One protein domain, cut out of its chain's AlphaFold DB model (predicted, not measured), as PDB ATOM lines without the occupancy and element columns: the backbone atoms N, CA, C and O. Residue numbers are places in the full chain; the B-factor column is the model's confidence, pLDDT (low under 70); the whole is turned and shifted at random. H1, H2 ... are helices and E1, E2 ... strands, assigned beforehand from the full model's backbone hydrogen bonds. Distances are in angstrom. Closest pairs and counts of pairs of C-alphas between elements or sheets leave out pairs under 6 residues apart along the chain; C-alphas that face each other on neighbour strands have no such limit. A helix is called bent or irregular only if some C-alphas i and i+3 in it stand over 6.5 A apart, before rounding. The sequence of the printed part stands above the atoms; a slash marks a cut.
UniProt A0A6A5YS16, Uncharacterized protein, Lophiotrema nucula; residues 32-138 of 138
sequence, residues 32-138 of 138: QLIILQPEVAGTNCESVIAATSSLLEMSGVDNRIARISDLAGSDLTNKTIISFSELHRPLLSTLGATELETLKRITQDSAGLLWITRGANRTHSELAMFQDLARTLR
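Overview. This is residues 32 to 138 of the 138 residues of an uncharacterized protein of Lophiotrema nucula (UniProt A0A6A5YS16). A twisted sheet of four parallel strands stands between helices: H1 covers one face, running along the strands over E2 and E1, and H3 packs on the other face near E4 and E3. H2 reaches the sheet with just its residues 106 to 109, making a slanting third helix at the E3 and E4 side. The printed part has 107 residues, with three named helices and four named strands in the order E1, H1, E2, E3, H2, E4, H3; across the sheet the order is E2, E1, E3, E4. The class is mixed, helices and strands. The whole is compact, with a radius of gyration of the C-alphas of 13.5 A and spans of 40 by 28 by 22 A.

Along the chain. E1, residues 32 to 36, begins at C-alpha 32 at (132.278, 150.996, 103.825). H1 follows, residues 46 to 58, 18.2 A long, and then E2, residues 63 to 66. E3, residues 79 to 86, is the longest strand, 19.7 A. H2, residues 97 to 109, is 17.9 A long and begins at (121.572, 148.242, 127.280). E4, residues 112 to 117, measures 16.3 A. H3, residues 125 to 136, is 17.5 A long and ends at C-alpha 136 at (124.307, 165.625, 124.352); it is irregular, with C-alphas 127 and 130 7.2 A apart.

Arrangement. E1 and E3 are the inner strands, parallel at 10 degrees, with N 36 and O 82 at 2.8 A. E2 is an edge strand, parallel to E1 at 32 degrees, with N 35 and O 64 at 2.8 A. E4 is the other edge strand, parallel to E3 at 12 degrees, with N 83 and O 114 at 2.8 A. From edge to edge the strands' lines turn by 54 degrees. E1, H1, E2 and E3, H2, E4 are strand-helix-strand units, two parallel neighbour strands with a helix between, each with a right-handed crossover. H1 is on the sheet at a height over the sheet of 9.3 A; its closest C-alphas to E2 are those of Ser 53 and Asn 63, 6.7 A apart. H1 and H3 on opposite faces make three layers, a sheet between helices. The closest C-alphas of H3 and E4 are those of Thr 117 and Leu 127, 7.0 A apart. H2 only grazes the sheet. H2 and H3 are close but not clearly touching, with the C-alphas of Thr 107 and Ala 134 at 7.7 A. In H1 and H2 every O i to N i+4 pair is within hydrogen-bond range; in H3, 5 of 8 are.

Size, cuts and confidence. The C-alphas farthest apart, those of Gly 60 and Arg 122, are 40.5 A from each other. The printed part has no cut and ends at residue 138, the chain's last. The link from E2 to E3, 12 residues, is long. The mean pLDDT of the printed part is 83.1; residues 41 to 43, 119 to 132 and 134 to 138 are under 70.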
ATOM      1  N   GLN A  32     133.265 152.046 103.610       84.38
ATOM      2  CA  GLN A  32     132.278 150.996 103.825       84.38
ATOM      3  C   GLN A  32     131.061 151.615 104.493       84.38
ATOM      4  O   GLN A  32     131.144 152.140 105.611       84.38
ATOM      5  N   LEU A  33     129.937 151.568 103.787       93.50
ATOM      6  CA  LEU A  33     128.693 152.156 104.241       93.50
ATOM      7  C   LEU A  33     127.822 151.089 104.911       93.50
ATOM      8  O   LEU A  33     127.662 149.979 104.406       93.50
ATOM      9  N   ILE A  34     127.259 151.412 106.072       95.81
ATOM     10  CA  ILE A  34     126.271 150.565 106.742       95.81
ATOM     11  C   ILE A  34     124.934 151.292 106.730       95.81
ATOM     12  O   ILE A  34     124.825 152.414 107.223       95.81
ATOM     13  N   ILE A  35     123.912 150.635 106.190       95.69
ATOM     14  CA  ILE A  35     122.531 151.102 106.234       95.69
ATOM     15  C   ILE A  35     121.841 150.410 107.407       95.69
ATOM     16  O   ILE A  35     121.634 149.198 107.386       95.69
ATOM     17  N   LEU A  36     121.492 151.177 108.437       94.06
ATOM     18  CA  LEU A  36     120.733 150.675 109.571       94.06
ATOM     19  C   LEU A  36     119.241 150.665 109.257       94.06
ATOM     20  O   LEU A  36     118.639 151.708 108.992       94.06
ATOM     21  N   GLN A  37     118.649 149.479 109.329       93.12
ATOM     22  CA  GLN A  37     117.206 149.277 109.254       93.12
ATOM     23  C   GLN A  37     116.576 149.226 110.659       93.12
ATOM     24  O   GLN A  37     117.291 149.044 111.651       93.12
ATOM     25  N   PRO A  38     115.247 149.389 110.785       89.44
ATOM     26  CA  PRO A  38     114.554 149.153 112.049       89.44
ATOM     27  C   PRO A  38     114.724 147.714 112.554       89.44
ATOM     28  O   PRO A  38     114.791 146.770 111.767       89.44
ATOM     29  N   GLU A  39     114.730 147.534 113.877       84.94
ATOM     30  CA  GLU A  39     114.832 146.201 114.495       84.94
ATOM     31  C   GLU A  39     113.633 145.303 114.130       84.94
ATOM     32  O   GLU A  39     113.783 144.104 113.894       84.94
ATOM     33  N   VAL A  40     112.441 145.897 114.014       80.25
ATOM     34  CA  VAL A  40     111.186 145.186 113.737       80.25
ATOM     35  C   VAL A  40     110.888 145.163 112.232       80.25
ATOM     36  O   VAL A  40     110.783 146.212 111.593       80.25
ATOM     37  N   ALA A  41     110.718 143.956 111.684       68.12
ATOM     38  CA  ALA A  41     110.332 143.723 110.289       68.12
ATOM     39  C   ALA A  41     108.896 144.195 109.983       68.12
ATOM     40  O   ALA A  41     108.071 144.320 110.892       68.12
ATOM     41  N   GLY A  42     108.580 144.434 108.703       66.31
ATOM     42  CA  GLY A  42     107.245 144.884 108.287       66.31
ATOM     43  C   GLY A  42     107.026 146.387 108.459       66.31
ATOM     44  O   GLY A  42     105.894 146.857 108.581       66.31
ATOM     45  N   THR A  43     108.112 147.157 108.500       65.62
ATOM     46  CA  THR A  43     108.058 148.617 108.470       65.62
ATOM     47  C   THR A  43     108.023 149.099 107.020       65.62
ATOM     48  O   THR A  43     108.729 148.589 106.155       65.62
ATOM     49  N   ASN A  44     107.234 150.141 106.738       72.62
ATOM     50  CA  ASN A  44     107.069 150.708 105.386       72.62
ATOM     51  C   ASN A  44     108.346 151.366 104.804       72.62
ATOM     52  O   ASN A  44     108.260 152.129 103.844       72.62
ATOM     53  N   CYS A  45     109.521 151.139 105.396       82.25
ATOM     54  CA  CYS A  45     110.799 151.686 104.951       82.25
ATOM     55  C   CYS A  45     111.657 150.691 104.164       82.25
ATOM     56  O   CYS A  45     112.659 151.115 103.598       82.25
ATOM     57  N   GLU A  46     111.283 149.410 104.091       86.50
ATOM     58  CA  GLU A  46     112.055 148.379 103.377       86.50
ATOM     59  C   GLU A  46     112.331 148.770 101.915       86.50
ATOM     60  O   GLU A  46     113.462 148.658 101.446       86.50
ATOM     61  N   SER A  47     111.338 149.331 101.217       88.50
ATOM     62  CA  SER A  47     111.498 149.796  99.832       88.50
ATOM     63  C   SER A  47     112.468 150.973  99.699       88.50
ATOM     64  O   SER A  47     113.242 151.028  98.747       88.50
ATOM     65  N   VAL A  48     112.460 151.903 100.659       89.25
ATOM     66  CA  VAL A  48     113.368 153.060 100.679       89.25
ATOM     67  C   VAL A  48     114.794 152.612 100.988       89.25
ATOM     68  O   VAL A  48     115.734 153.077 100.346       89.25
ATOM     69  N   ILE A  49     114.959 151.681 101.930       92.75
ATOM     70  CA  ILE A  49     116.251 151.089 102.288       92.75
ATOM     71  C   ILE A  49     116.837 150.346 101.085       92.75
ATOM     72  O   ILE A  49     117.982 150.602 100.715       92.75
ATOM     73  N   ALA A  50     116.038 149.499 100.428       92.44
ATOM     74  CA  ALA A  50     116.451 148.769  99.233       92.44
ATOM     75  C   ALA A  50     116.837 149.719  98.090       92.44
ATOM     76  O   ALA A  50     117.918 149.589  97.525       92.44
ATOM     77  N   ALA A  51     116.010 150.731  97.800       93.69
ATOM     78  CA  ALA A  51     116.312 151.718  96.763       93.69
ATOM     79  C   ALA A  51     117.591 152.517  97.068       93.69
ATOM     80  O   ALA A  51     118.381 152.787  96.163       93.69
ATOM     81  N   THR A  52     117.818 152.869  98.338       93.06
ATOM     82  CA  THR A  52     119.041 153.559  98.777       93.06
ATOM     83  C   THR A  52     120.266 152.668  98.577       93.06
ATOM     84  O   THR A  52     121.259 153.124  98.014       93.06
ATOM     85  N   SER A  53     120.185 151.400  98.991       95.06
ATOM     86  CA  SER A  53     121.253 150.409  98.819       95.06
ATOM     87  C   SER A  53     121.607 150.217  97.342       95.06
ATOM     88  O   SER A  53     122.760 150.420  96.965       95.06
ATOM     89  N   SER A  54     120.615 149.972  96.479       94.88
ATOM     90  CA  SER A  54     120.844 149.798  95.040       94.88
ATOM     91  C   SER A  54     121.450 151.039  94.381       94.88
ATOM     92  O   SER A  54     122.346 150.917  93.550       94.88
ATOM     93  N   LEU A  55     121.012 152.248  94.752       94.38
ATOM     94  CA  LEU A  55     121.573 153.480  94.189       94.38
ATOM     95  C   LEU A  55     123.048 153.674  94.577       94.38
ATOM     96  O   LEU A  55     123.850 154.136  93.760       94.38
ATOM     97  N   LEU A  56     123.409 153.316  95.810       91.19
ATOM     98  CA  LEU A  56     124.792 153.349  96.282       91.19
ATOM     99  C   LEU A  56     125.655 152.324  95.537       91.19
ATOM    100  O   LEU A  56     126.720 152.689  95.040       91.19
ATOM    101  N   GLU A  57     125.167 151.094  95.362       92.12
ATOM    102  CA  GLU A  57     125.853 150.050  94.586       92.12
ATOM    103  C   GLU A  57     126.068 150.475  93.128       92.12
ATOM    104  O   GLU A  57     127.180 150.376  92.609       92.12
ATOM    105  N   MET A  58     125.038 151.034  92.482       91.50
ATOM    106  CA  MET A  58     125.126 151.583  91.120       91.50
ATOM    107  C   MET A  58     126.146 152.722  91.004       91.50
ATOM    108  O   MET A  58     126.693 152.955  89.928       91.50
ATOM    109  N   SER A  59     126.413 153.420  92.108       88.81
ATOM    110  CA  SER A  59     127.410 154.491  92.196       88.81
ATOM    111  C   SER A  59     128.810 153.979  92.569       88.81
ATOM    112  O   SER A  59     129.722 154.783  92.761       88.81
ATOM    113  N   GLY A  60     128.998 152.660  92.682       89.06
ATOM    114  CA  GLY A  60     130.267 152.033  93.057       89.06
ATOM    115  C   GLY A  60     130.579 152.084  94.556       89.06
ATOM    116  O   GLY A  60     131.738 151.929  94.940       89.06
ATOM    117  N   VAL A  61     129.576 152.323  95.407       88.69
ATOM    118  CA  VAL A  61     129.727 152.370  96.867       88.69
ATOM    119  C   VAL A  61     129.312 151.034  97.475       88.69
ATOM    120  O   VAL A  61     128.133 150.670  97.470       88.69
ATOM    121  N   ASP A  62     130.287 150.330  98.049       90.38
ATOM    122  CA  ASP A  62     130.044 149.111  98.819       90.38
ATOM    123  C   ASP A  62     129.241 149.433 100.087       90.38
ATOM    124  O   ASP A  62     129.619 150.299 100.889       90.38
ATOM    125  N   ASN A  63     128.111 148.750 100.255       93.38
ATOM    126  CA  ASN A  63     127.242 148.942 101.401       93.38
ATOM    127  C   ASN A  63     126.637 147.627 101.884       93.38
ATOM    128  O   ASN A  63     126.460 146.679 101.127       93.38
ATOM    129  N   ARG A  64     126.294 147.587 103.172       94.88
ATOM    130  CA  ARG A  64     125.537 146.482 103.767       94.88
ATOM    131  C   ARG A  64     124.374 146.998 104.593       94.88
ATOM    132  O   ARG A  64     124.494 148.023 105.263       94.88
ATOM    133  N   ILE A  65     123.284 146.240 104.610       94.81
ATOM    134  CA  ILE A  65     122.137 146.493 105.482       94.81
ATOM    135  C   ILE A  65     122.338 145.719 106.790       94.81
ATOM    136  O   ILE A  65     122.714 144.548 106.770       94.81
ATOM    137  N   ALA A  66     122.110 146.373 107.925       94.88
ATOM    138  CA  ALA A  66     122.240 145.787 109.258       94.88
ATOM    139  C   ALA A  66     121.204 146.381 110.222       94.88
ATOM    140  O   ALA A  66     120.649 147.449 109.976       94.88
ATOM    141  N   ARG A  67     120.940 145.699 111.331       93.19
ATOM    142  CA  ARG A  67     120.257 146.244 112.512       93.19
ATOM    143  C   ARG A  67     121.280 146.786 113.513       93.19
ATOM    144  O   ARG A  67     122.479 146.561 113.356       93.19
ATOM    145  N   ILE A  68     120.831 147.503 114.544       92.50
ATOM    146  CA  ILE A  68     121.739 147.983 115.600       92.50
ATOM    147  C   ILE A  68     122.277 146.791 116.389       92.50
ATOM    148  O   ILE A  68     123.473 146.733 116.670       92.50
ATOM    149  N   SER A  69     121.418 145.810 116.665       91.94
ATOM    150  CA  SER A  69     121.783 144.535 117.286       91.94
ATOM    151  C   SER A  69     122.911 143.801 116.537       91.94
ATOM    152  O   SER A  69     123.825 143.269 117.169       91.94
ATOM    153  N   ASP A  70     122.931 143.863 115.201       94.00
ATOM    154  CA  ASP A  70     123.963 143.237 114.357       94.00
ATOM    155  C   ASP A  70     125.348 143.910 114.472       94.00
ATOM    156  O   ASP A  70     126.353 143.370 114.002       94.00
ATOM    157  N   LEU A  71     125.424 145.114 115.052       93.75
ATOM    158  CA  LEU A  71     126.668 145.875 115.191       93.75
ATOM    159  C   LEU A  71     127.349 145.700 116.552       93.75
ATOM    160  O   LEU A  71     128.444 146.238 116.759       93.75
ATOM    161  N   ALA A  72     126.762 144.919 117.461       91.62
ATOM    162  CA  ALA A  72     127.389 144.591 118.732       91.62
ATOM    163  C   ALA A  72     128.784 143.976 118.496       91.62
ATOM    164  O   ALA A  72     128.945 142.990 117.781       91.62
ATOM    165  N   GLY A  73     129.826 144.607 119.049       87.31
ATOM    166  CA  GLY A  73     131.218 144.165 118.883       87.31
ATOM    167  C   GLY A  73     131.844 144.394 117.496       87.31
ATOM    168  O   GLY A  73     133.020 144.091 117.318       87.31
ATOM    169  N   SER A  74     131.120 144.966 116.527       90.06
ATOM    170  CA  SER A  74     131.698 145.337 115.226       90.06
ATOM    171  C   SER A  74     132.676 146.506 115.370       90.06
ATOM    172  O   SER A  74     132.423 147.425 116.152       90.06
ATOM    173  N   ASP A  75     133.761 146.518 114.592       90.25
ATOM    174  CA  ASP A  75     134.577 147.724 114.397       90.25
ATOM    175  C   ASP A  75     133.789 148.727 113.545       90.25
ATOM    176  O   ASP A  75     133.271 148.368 112.487       90.25
ATOM    177  N   LEU A  76     133.664 149.966 114.018       90.31
ATOM    178  CA  LEU A  76     132.935 151.044 113.342       90.31
ATOM    179  C   LEU A  76     133.879 152.104 112.754       90.31
ATOM    180  O   LEU A  76     133.424 153.007 112.051       90.31
ATOM    181  N   THR A  77     135.187 151.950 112.964       86.94
ATOM    182  CA  THR A  77     136.213 152.863 112.462       86.94
ATOM    183  C   THR A  77     136.155 152.947 110.938       86.94
ATOM    184  O   THR A  77     136.075 151.930 110.246       86.94
ATOM    185  N   ASN A  78     136.220 154.164 110.390       84.81
ATOM    186  CA  ASN A  78     136.141 154.433 108.945       84.81
ATOM    187  C   ASN A  78     134.825 153.994 108.268       84.81
ATOM    188  O   ASN A  78     134.760 153.962 107.037       84.81
ATOM    189  N   LYS A  79     133.774 153.667 109.032       89.31
ATOM    190  CA  LYS A  79     132.462 153.307 108.478       89.31
ATOM    191  C   LYS A  79     131.524 154.501 108.495       89.31
ATOM    192  O   LYS A  79     131.437 155.203 109.498       89.31
ATOM    193  N   THR A  80     130.816 154.721 107.391       91.12
ATOM    194  CA  THR A  80     129.734 155.714 107.332       91.12
ATOM    195  C   THR A  80     128.411 155.013 107.593       91.12
ATOM    196  O   THR A  80     128.145 153.964 107.011       91.12
ATOM    197  N   ILE A  81     127.584 155.581 108.462       93.25
ATOM    198  CA  ILE A  81     126.309 154.998 108.870       93.25
ATOM    199  C   ILE A  81     125.163 155.838 108.304       93.25
ATOM    200  O   ILE A  81     125.111 157.047 108.526       93.25
ATOM    201  N   ILE A  82     124.222 155.202 107.605       93.44
ATOM    202  CA  ILE A  82     122.922 155.787 107.253       93.44
ATOM    203  C   ILE A  82     121.859 155.072 108.076       93.44
ATOM    204  O   ILE A  82     121.660 153.876 107.903       93.44
ATOM    205  N   SER A  83     121.165 155.781 108.960       91.88
ATOM    206  CA  SER A  83     120.168 155.192 109.852       91.88
ATOM    207  C   SER A  83     118.742 155.532 109.448       91.88
ATOM    208  O   SER A  83     118.378 156.705 109.385       91.88
ATOM    209  N   PHE A  84     117.930 154.494 109.239       90.44
ATOM    210  CA  PHE A  84     116.472 154.557 109.091       90.44
ATOM    211  C   PHE A  84     115.742 154.042 110.342       90.44
ATOM    212  O   PHE A  84     114.517 153.903 110.337       90.44
ATOM    213  N   SER A  85     116.477 153.741 111.418       86.56
ATOM    214  CA  SER A  85     115.963 153.033 112.592       86.56
ATOM    215  C   SER A  85     114.836 153.774 113.325       86.56
ATOM    216  O   SER A  85     114.021 153.129 113.977       86.56
ATOM    217  N   GLU A  86     114.739 155.100 113.180       81.56
ATOM    218  CA  GLU A  86     113.715 155.941 113.821       81.56
ATOM    219  C   GLU A  86     112.660 156.478 112.831       81.56
ATOM    220  O   GLU A  86     111.919 157.417 113.124       81.56
ATOM    221  N   LEU A  87     112.560 155.905 111.625       79.62
ATOM    222  CA  LEU A  87     111.628 156.426 110.620       79.62
ATOM    223  C   LEU A  87     110.160 156.156 110.979       79.62
ATOM    224  O   LEU A  87     109.287 156.943 110.625       79.62
ATOM    225  N   HIS A  88     109.852 155.042 111.643       75.12
ATOM    226  CA  HIS A  88     108.461 154.648 111.907       75.12
ATOM    227  C   HIS A  88     108.122 154.527 113.388       75.12
ATOM    228  O   HIS A  88     106.988 154.797 113.778       75.12
ATOM    229  N   ARG A  89     109.089 154.110 114.207       76.38
ATOM    230  CA  ARG A  89     108.921 153.955 115.648       76.38
ATOM    231  C   ARG A  89     110.052 154.660 116.388       76.38
ATOM    232  O   ARG A  89     111.158 154.720 115.850       76.38
ATOM    233  N   PRO A  90     109.793 155.154 117.606       77.12
ATOM    234  CA  PRO A  90     110.818 155.785 118.420       77.12
ATOM    235  C   PRO A  90     111.825 154.718 118.835       77.12
ATOM    236  O   PRO A  90     111.475 153.722 119.474       77.12
ATOM    237  N   LEU A  91     113.077 154.910 118.435       81.38
ATOM    238  CA  LEU A  91     114.114 153.911 118.644       81.38
ATOM    239  C   LEU A  91     114.473 153.808 120.127       81.38
ATOM    240  O   LEU A  91     114.502 152.716 120.690       81.38
ATOM    241  N   LEU A  92     114.699 154.955 120.775       79.00
ATOM    242  CA  LEU A  92     115.251 155.028 122.129       79.00
ATOM    243  C   LEU A  92     114.357 154.383 123.192       79.00
ATOM    244  O   LEU A  92     114.873 153.838 124.160       79.00
ATOM    245  N   SER A  93     113.037 154.362 122.991       76.44
ATOM    246  CA  SER A  93     112.108 153.661 123.890       76.44
ATOM    247  C   SER A  93     112.171 152.134 123.789       76.44
ATOM    248  O   SER A  93     111.566 151.447 124.605       76.44
ATOM    249  N   THR A  94     112.849 151.599 122.771       77.00
ATOM    250  CA  THR A  94     112.897 150.157 122.475       77.00
ATOM    251  C   THR A  94     114.281 149.534 122.635       77.00
ATOM    252  O   THR A  94     114.402 148.319 122.517       77.00
ATOM    253  N   LEU A  95     115.317 150.336 122.905       83.38
ATOM    254  CA  LEU A  95     116.684 149.833 123.033       83.38
ATOM    255  C   LEU A  95     116.920 149.183 124.399       83.38
ATOM    256  O   LEU A  95     116.567 149.748 125.437       83.38
ATOM    257  N   GLY A  96     117.585 148.030 124.398       87.00
ATOM    258  CA  GLY A  96     118.230 147.484 125.582       87.00
ATOM    259  C   GLY A  96     119.589 148.143 125.838       87.00
ATOM    260  O   GLY A  96     120.037 149.044 125.123       87.00
ATOM    261  N   ALA A  97     120.274 147.689 126.891       88.50
ATOM    262  CA  ALA A  97     121.572 148.242 127.280       88.50
ATOM    263  C   ALA A  97     122.648 148.036 126.197       88.50
ATOM    264  O   ALA A  97     123.425 148.946 125.915       88.50
ATOM    265  N   THR A  98     122.670 146.864 125.558       89.69
ATOM    266  CA  THR A  98     123.652 146.524 124.517       89.69
ATOM    267  C   THR A  98     123.472 147.381 123.267       89.69
ATOM    268  O   THR A  98     124.451 147.885 122.709       89.69
ATOM    269  N   GLU A  99     122.230 147.587 122.827       90.19
ATOM    270  CA  GLU A  99     121.946 148.431 121.669       90.19
ATOM    271  C   GLU A  99     122.237 149.903 121.967       90.19
ATOM    272  O   GLU A  99     122.737 150.613 121.095       90.19
ATOM    273  N   LEU A 100     122.001 150.363 123.201       88.69
ATOM    274  CA  LEU A 100     122.346 151.721 123.617       88.69
ATOM    275  C   LEU A 100     123.863 151.962 123.601       88.69
ATOM    276  O   LEU A 100     124.311 152.992 123.098       88.69
ATOM    277  N   GLU A 101     124.666 151.022 124.104       90.50
ATOM    278  CA  GLU A 101     126.132 151.112 124.006       90.50
ATOM    279  C   GLU A 101     126.604 151.070 122.549       90.50
ATOM    280  O   GLU A 101     127.497 151.818 122.149       90.50
ATOM    281  N   THR A 102     125.952 150.260 121.716       92.50
ATOM    282  CA  THR A 102     126.231 150.222 120.277       92.50
ATOM    283  C   THR A 102     125.897 151.557 119.612       92.50
ATOM    284  O   THR A 102     126.682 152.047 118.802       92.50
ATOM    285  N   LEU A 103     124.792 152.200 119.997       89.81
ATOM    286  CA  LEU A 103     124.416 153.524 119.511       89.81
ATOM    287  C   LEU A 103     125.445 154.593 119.899       89.81
ATOM    288  O   LEU A 103     125.834 155.393 119.049       89.81
ATOM    289  N   LYS A 104     125.946 154.579 121.141       88.62
ATOM    290  CA  LYS A 104     127.032 155.482 121.567       88.62
ATOM    291  C   LYS A 104     128.271 155.298 120.695       88.62
ATOM    292  O   LYS A 104     128.793 156.274 120.159       88.62
ATOM    293  N   ARG A 105     128.685 154.051 120.462       90.75
ATOM    294  CA  ARG A 105     129.822 153.741 119.584       90.75
ATOM    295  C   ARG A 105     129.588 154.194 118.145       90.75
ATOM    296  O   ARG A 105     130.490 154.756 117.542       90.75
ATOM    297  N   ILE A 106     128.377 154.036 117.604       90.25
ATOM    298  CA  ILE A 106     128.016 154.589 116.288       90.25
ATOM    299  C   ILE A 106     128.265 156.100 116.255       90.25
ATOM    300  O   ILE A 106     128.865 156.594 115.306       90.25
ATOM    301  N   THR A 107     127.849 156.840 117.282       85.94
ATOM    302  CA  THR A 107     128.041 158.299 117.309       85.94
ATOM    303  C   THR A 107     129.490 158.744 117.528       85.94
ATOM    304  O   THR A 107     129.840 159.840 117.102       85.94
ATOM    305  N   GLN A 108     130.319 157.921 118.177       85.19
ATOM    306  CA  GLN A 108     131.683 158.281 118.588       85.19
ATOM    307  C   GLN A 108     132.764 157.772 117.628       85.19
ATOM    308  O   GLN A 108     133.720 158.491 117.345       85.19
ATOM    309  N   ASP A 109     132.614 156.543 117.133       88.50
ATOM    310  CA  ASP A 109     133.669 155.812 116.420       88.50
ATOM    311  C   ASP A 109     133.469 155.812 114.895       88.50
ATOM    312  O   ASP A 109     134.409 155.536 114.144       88.50
ATOM    313  N   SER A 110     132.244 156.076 114.417       88.44
ATOM    314  CA  SER A 110     131.964 156.087 112.978       88.44
ATOM    315  C   SER A 110     132.629 157.274 112.274       88.44
ATOM    316  O   SER A 110     132.900 158.315 112.867       88.44
ATOM    317  N   ALA A 111     132.900 157.128 110.977       87.38
ATOM    318  CA  ALA A 111     133.451 158.211 110.157       87.38
ATOM    319  C   ALA A 111     132.414 159.282 109.801       87.38
ATOM    320  O   ALA A 111     132.761 160.389 109.392       87.38
ATOM    321  N   GLY A 112     131.135 158.938 109.906       85.12
ATOM    322  CA  GLY A 112     130.039 159.820 109.563       85.12
ATOM    323  C   GLY A 112     128.709 159.155 109.854       85.12
ATOM    324  O   GLY A 112     128.555 157.942 109.692       85.12
ATOM    325  N   LEU A 113     127.744 159.973 110.255       88.06
ATOM    326  CA  LEU A 113     126.399 159.533 110.575       88.06
ATOM    327  C   LEU A 113     125.381 160.413 109.850       88.06
ATOM    328  O   LEU A 113     125.356 161.633 110.025       88.06
ATOM    329  N   LEU A 114     124.528 159.767 109.059       88.88
ATOM    330  CA  LEU A 114     123.304 160.330 108.510       88.88
ATOM    331  C   LEU A 114     122.122 159.675 109.223       88.88
ATOM    332  O   LEU A 114     121.862 158.489 109.034       88.88
ATOM    333  N   TRP A 115     121.401 160.441 110.039       86.88
ATOM    334  CA  TRP A 115     120.230 159.943 110.761       86.88
ATOM    335  C   TRP A 115     118.942 160.449 110.122       86.88
ATOM    336  O   TRP A 115     118.712 161.658 110.046       86.88
ATOM    337  N   ILE A 116     118.096 159.527 109.668       85.00
ATOM    338  CA  ILE A 116     116.839 159.837 108.994       85.00
ATOM    339  C   ILE A 116     115.698 159.596 109.979       85.00
ATOM    340  O   ILE A 116     115.413 158.470 110.381       85.00
ATOM    341  N   THR A 117     115.020 160.679 110.345       79.06
ATOM    342  CA  THR A 117     113.854 160.679 111.233       79.06
ATOM    343  C   THR A 117     112.694 161.411 110.558       79.06
ATOM    344  O   THR A 117     112.905 162.286 109.717       79.06
ATOM    345  N   ARG A 118     111.451 161.075 110.927       72.75
ATOM    346  CA  ARG A 118     110.270 161.877 110.550       72.75
ATOM    347  C   ARG A 118     110.140 163.157 111.385       72.75
ATOM    348  O   ARG A 118     109.283 163.981 111.081       72.75
ATOM    349  N   GLY A 119     111.006 163.326 112.387       65.69
ATOM    350  CA  GLY A 119     110.969 164.427 113.338       65.69
ATOM    351  C   GLY A 119     109.797 164.313 114.310       65.69
ATOM    352  O   GLY A 119     108.889 163.498 114.136       65.69
ATOM    353  N   ALA A 120     109.817 165.152 115.344       63.56
ATOM    354  CA  ALA A 120     108.672 165.290 116.229       63.56
ATOM    355  C   ALA A 120     107.539 166.057 115.546       63.56
ATOM    356  O   ALA A 120     107.756 167.095 114.919       63.56
ATOM    357  N   ASN A 121     106.313 165.587 115.744       63.22
ATOM    358  CA  ASN A 121     105.113 166.390 115.537       63.22
ATOM    359  C   ASN A 121     104.319 166.459 116.853       63.22
ATOM    360  O   ASN A 121     104.686 165.826 117.841       63.22
ATOM    361  N   ARG A 122     103.219 167.221 116.883       57.22
ATOM    362  CA  ARG A 122     102.416 167.416 118.107       57.22
ATOM    363  C   ARG A 122     101.897 166.117 118.744       57.22
ATOM    364  O   ARG A 122     101.548 166.146 119.916       57.22
ATOM    365  N   THR A 123     101.825 165.016 117.996       58.69
ATOM    366  CA  THR A 123     101.351 163.710 118.481       58.69
ATOM    367  C   THR A 123     102.469 162.684 118.672       58.69
ATOM    368  O   THR A 123     102.199 161.630 119.230       58.69
ATOM    369  N   HIS A 124     103.691 162.982 118.216       59.75
ATOM    370  CA  HIS A 124     104.843 162.079 118.219       59.75
ATOM    371  C   HIS A 124     106.130 162.812 118.610       59.75
ATOM    372  O   HIS A 124     107.104 162.843 117.854       59.75
ATOM    373  N   SER A 125     106.134 163.456 119.778       63.59
ATOM    374  CA  SER A 125     107.304 164.177 120.306       63.59
ATOM    375  C   SER A 125     108.527 163.276 120.508       63.59
ATOM    376  O   SER A 125     109.666 163.716 120.384       63.59
ATOM    377  N   GLU A 126     108.287 161.999 120.773       62.75
ATOM    378  CA  GLU A 126     109.291 160.977 121.033       62.75
ATOM    379  C   GLU A 126     110.210 160.687 119.829       62.75
ATOM    380  O   GLU A 126     111.317 160.194 120.011       62.75
ATOM    381  N   LEU A 127     109.808 161.061 118.608       61.59
ATOM    382  CA  LEU A 127     110.636 160.929 117.398       61.59
ATOM    383  C   LEU A 127     111.726 162.013 117.274       61.59
ATOM    384  O   LEU A 127     112.534 161.974 116.342       61.59
ATOM    385  N   ALA A 128     111.755 162.993 118.187       65.19
ATOM    386  CA  ALA A 128     112.860 163.946 118.316       65.19
ATOM    387  C   ALA A 128     113.912 163.522 119.352       65.19
ATOM    388  O   ALA A 128     114.939 164.189 119.462       65.19
ATOM    389  N   MET A 129     113.721 162.417 120.081       69.06
ATOM    390  CA  MET A 129     114.624 162.056 121.178       69.06
ATOM    391  C   MET A 129     116.062 161.804 120.704       69.06
ATOM    392  O   MET A 129     117.006 162.163 121.411       69.06
ATOM    393  N   PHE A 130     116.267 161.258 119.497       68.25
ATOM    394  CA  PHE A 130     117.622 161.138 118.955       68.25
ATOM    395  C   PHE A 130     118.285 162.499 118.707       68.25
ATOM    396  O   PHE A 130     119.497 162.620 118.847       68.25
ATOM    397  N   GLN A 131     117.522 163.544 118.377       66.50
ATOM    398  CA  GLN A 131     118.084 164.885 118.178       66.50
ATOM    399  C   GLN A 131     118.663 165.440 119.481       66.50
ATOM    400  O   GLN A 131     119.761 166.003 119.483       66.50
ATOM    401  N   ASP A 132     117.947 165.245 120.589       69.31
ATOM    402  CA  ASP A 132     118.400 165.657 121.918       69.31
ATOM    403  C   ASP A 132     119.599 164.819 122.384       69.31
ATOM    404  O   ASP A 132     120.576 165.355 122.919       69.31
ATOM    405  N   LEU A 133     119.578 163.514 122.100       70.12
ATOM    406  CA  LEU A 133     120.708 162.625 122.363       70.12
ATOM    407  C   LEU A 133     121.954 163.054 121.576       70.12
ATOM    408  O   LEU A 133     123.017 163.238 122.161       70.12
ATOM    409  N   ALA A 134     121.826 163.278 120.267       66.94
ATOM    410  CA  ALA A 134     122.928 163.697 119.408       66.94
ATOM    411  C   ALA A 134     123.523 165.050 119.832       66.94
ATOM    412  O   ALA A 134     124.717 165.274 119.653       66.94
ATOM    413  N   ARG A 135     122.717 165.949 120.418       66.81
ATOM    414  CA  ARG A 135     123.212 167.202 121.009       66.81
ATOM    415  C   ARG A 135     124.023 166.964 122.284       66.81
ATOM    416  O   ARG A 135     124.977 167.690 122.513       66.81
ATOM    417  N   THR A 136     123.641 165.972 123.084       62.41
ATOM    418  CA  THR A 136     124.307 165.625 124.352       62.41
ATOM    419  C   THR A 136     125.608 164.842 124.140       62.41
ATOM    420  O   THR A 136     126.484 164.864 124.995       62.41
ATOM    421  N   LEU A 137     125.731 164.133 123.015       61.44
ATOM    422  CA  LEU A 137     126.905 163.321 122.675       61.44
ATOM    423  C   LEU A 137     128.048 164.113 122.009       61.44
ATOM    424  O   LEU A 137     129.101 163.529 121.761       61.44
ATOM    425  N   ARG A 138     127.841 165.403 121.713       55.69
ATOM    426  CA  ARG A 138     128.892 166.340 121.279       55.69
ATOM    427  C   ARG A 138     129.595 166.952 122.482       55.69
ATOM    428  O   ARG A 138     130.822 167.149 122.378       55.69
TER     429      ARG A 138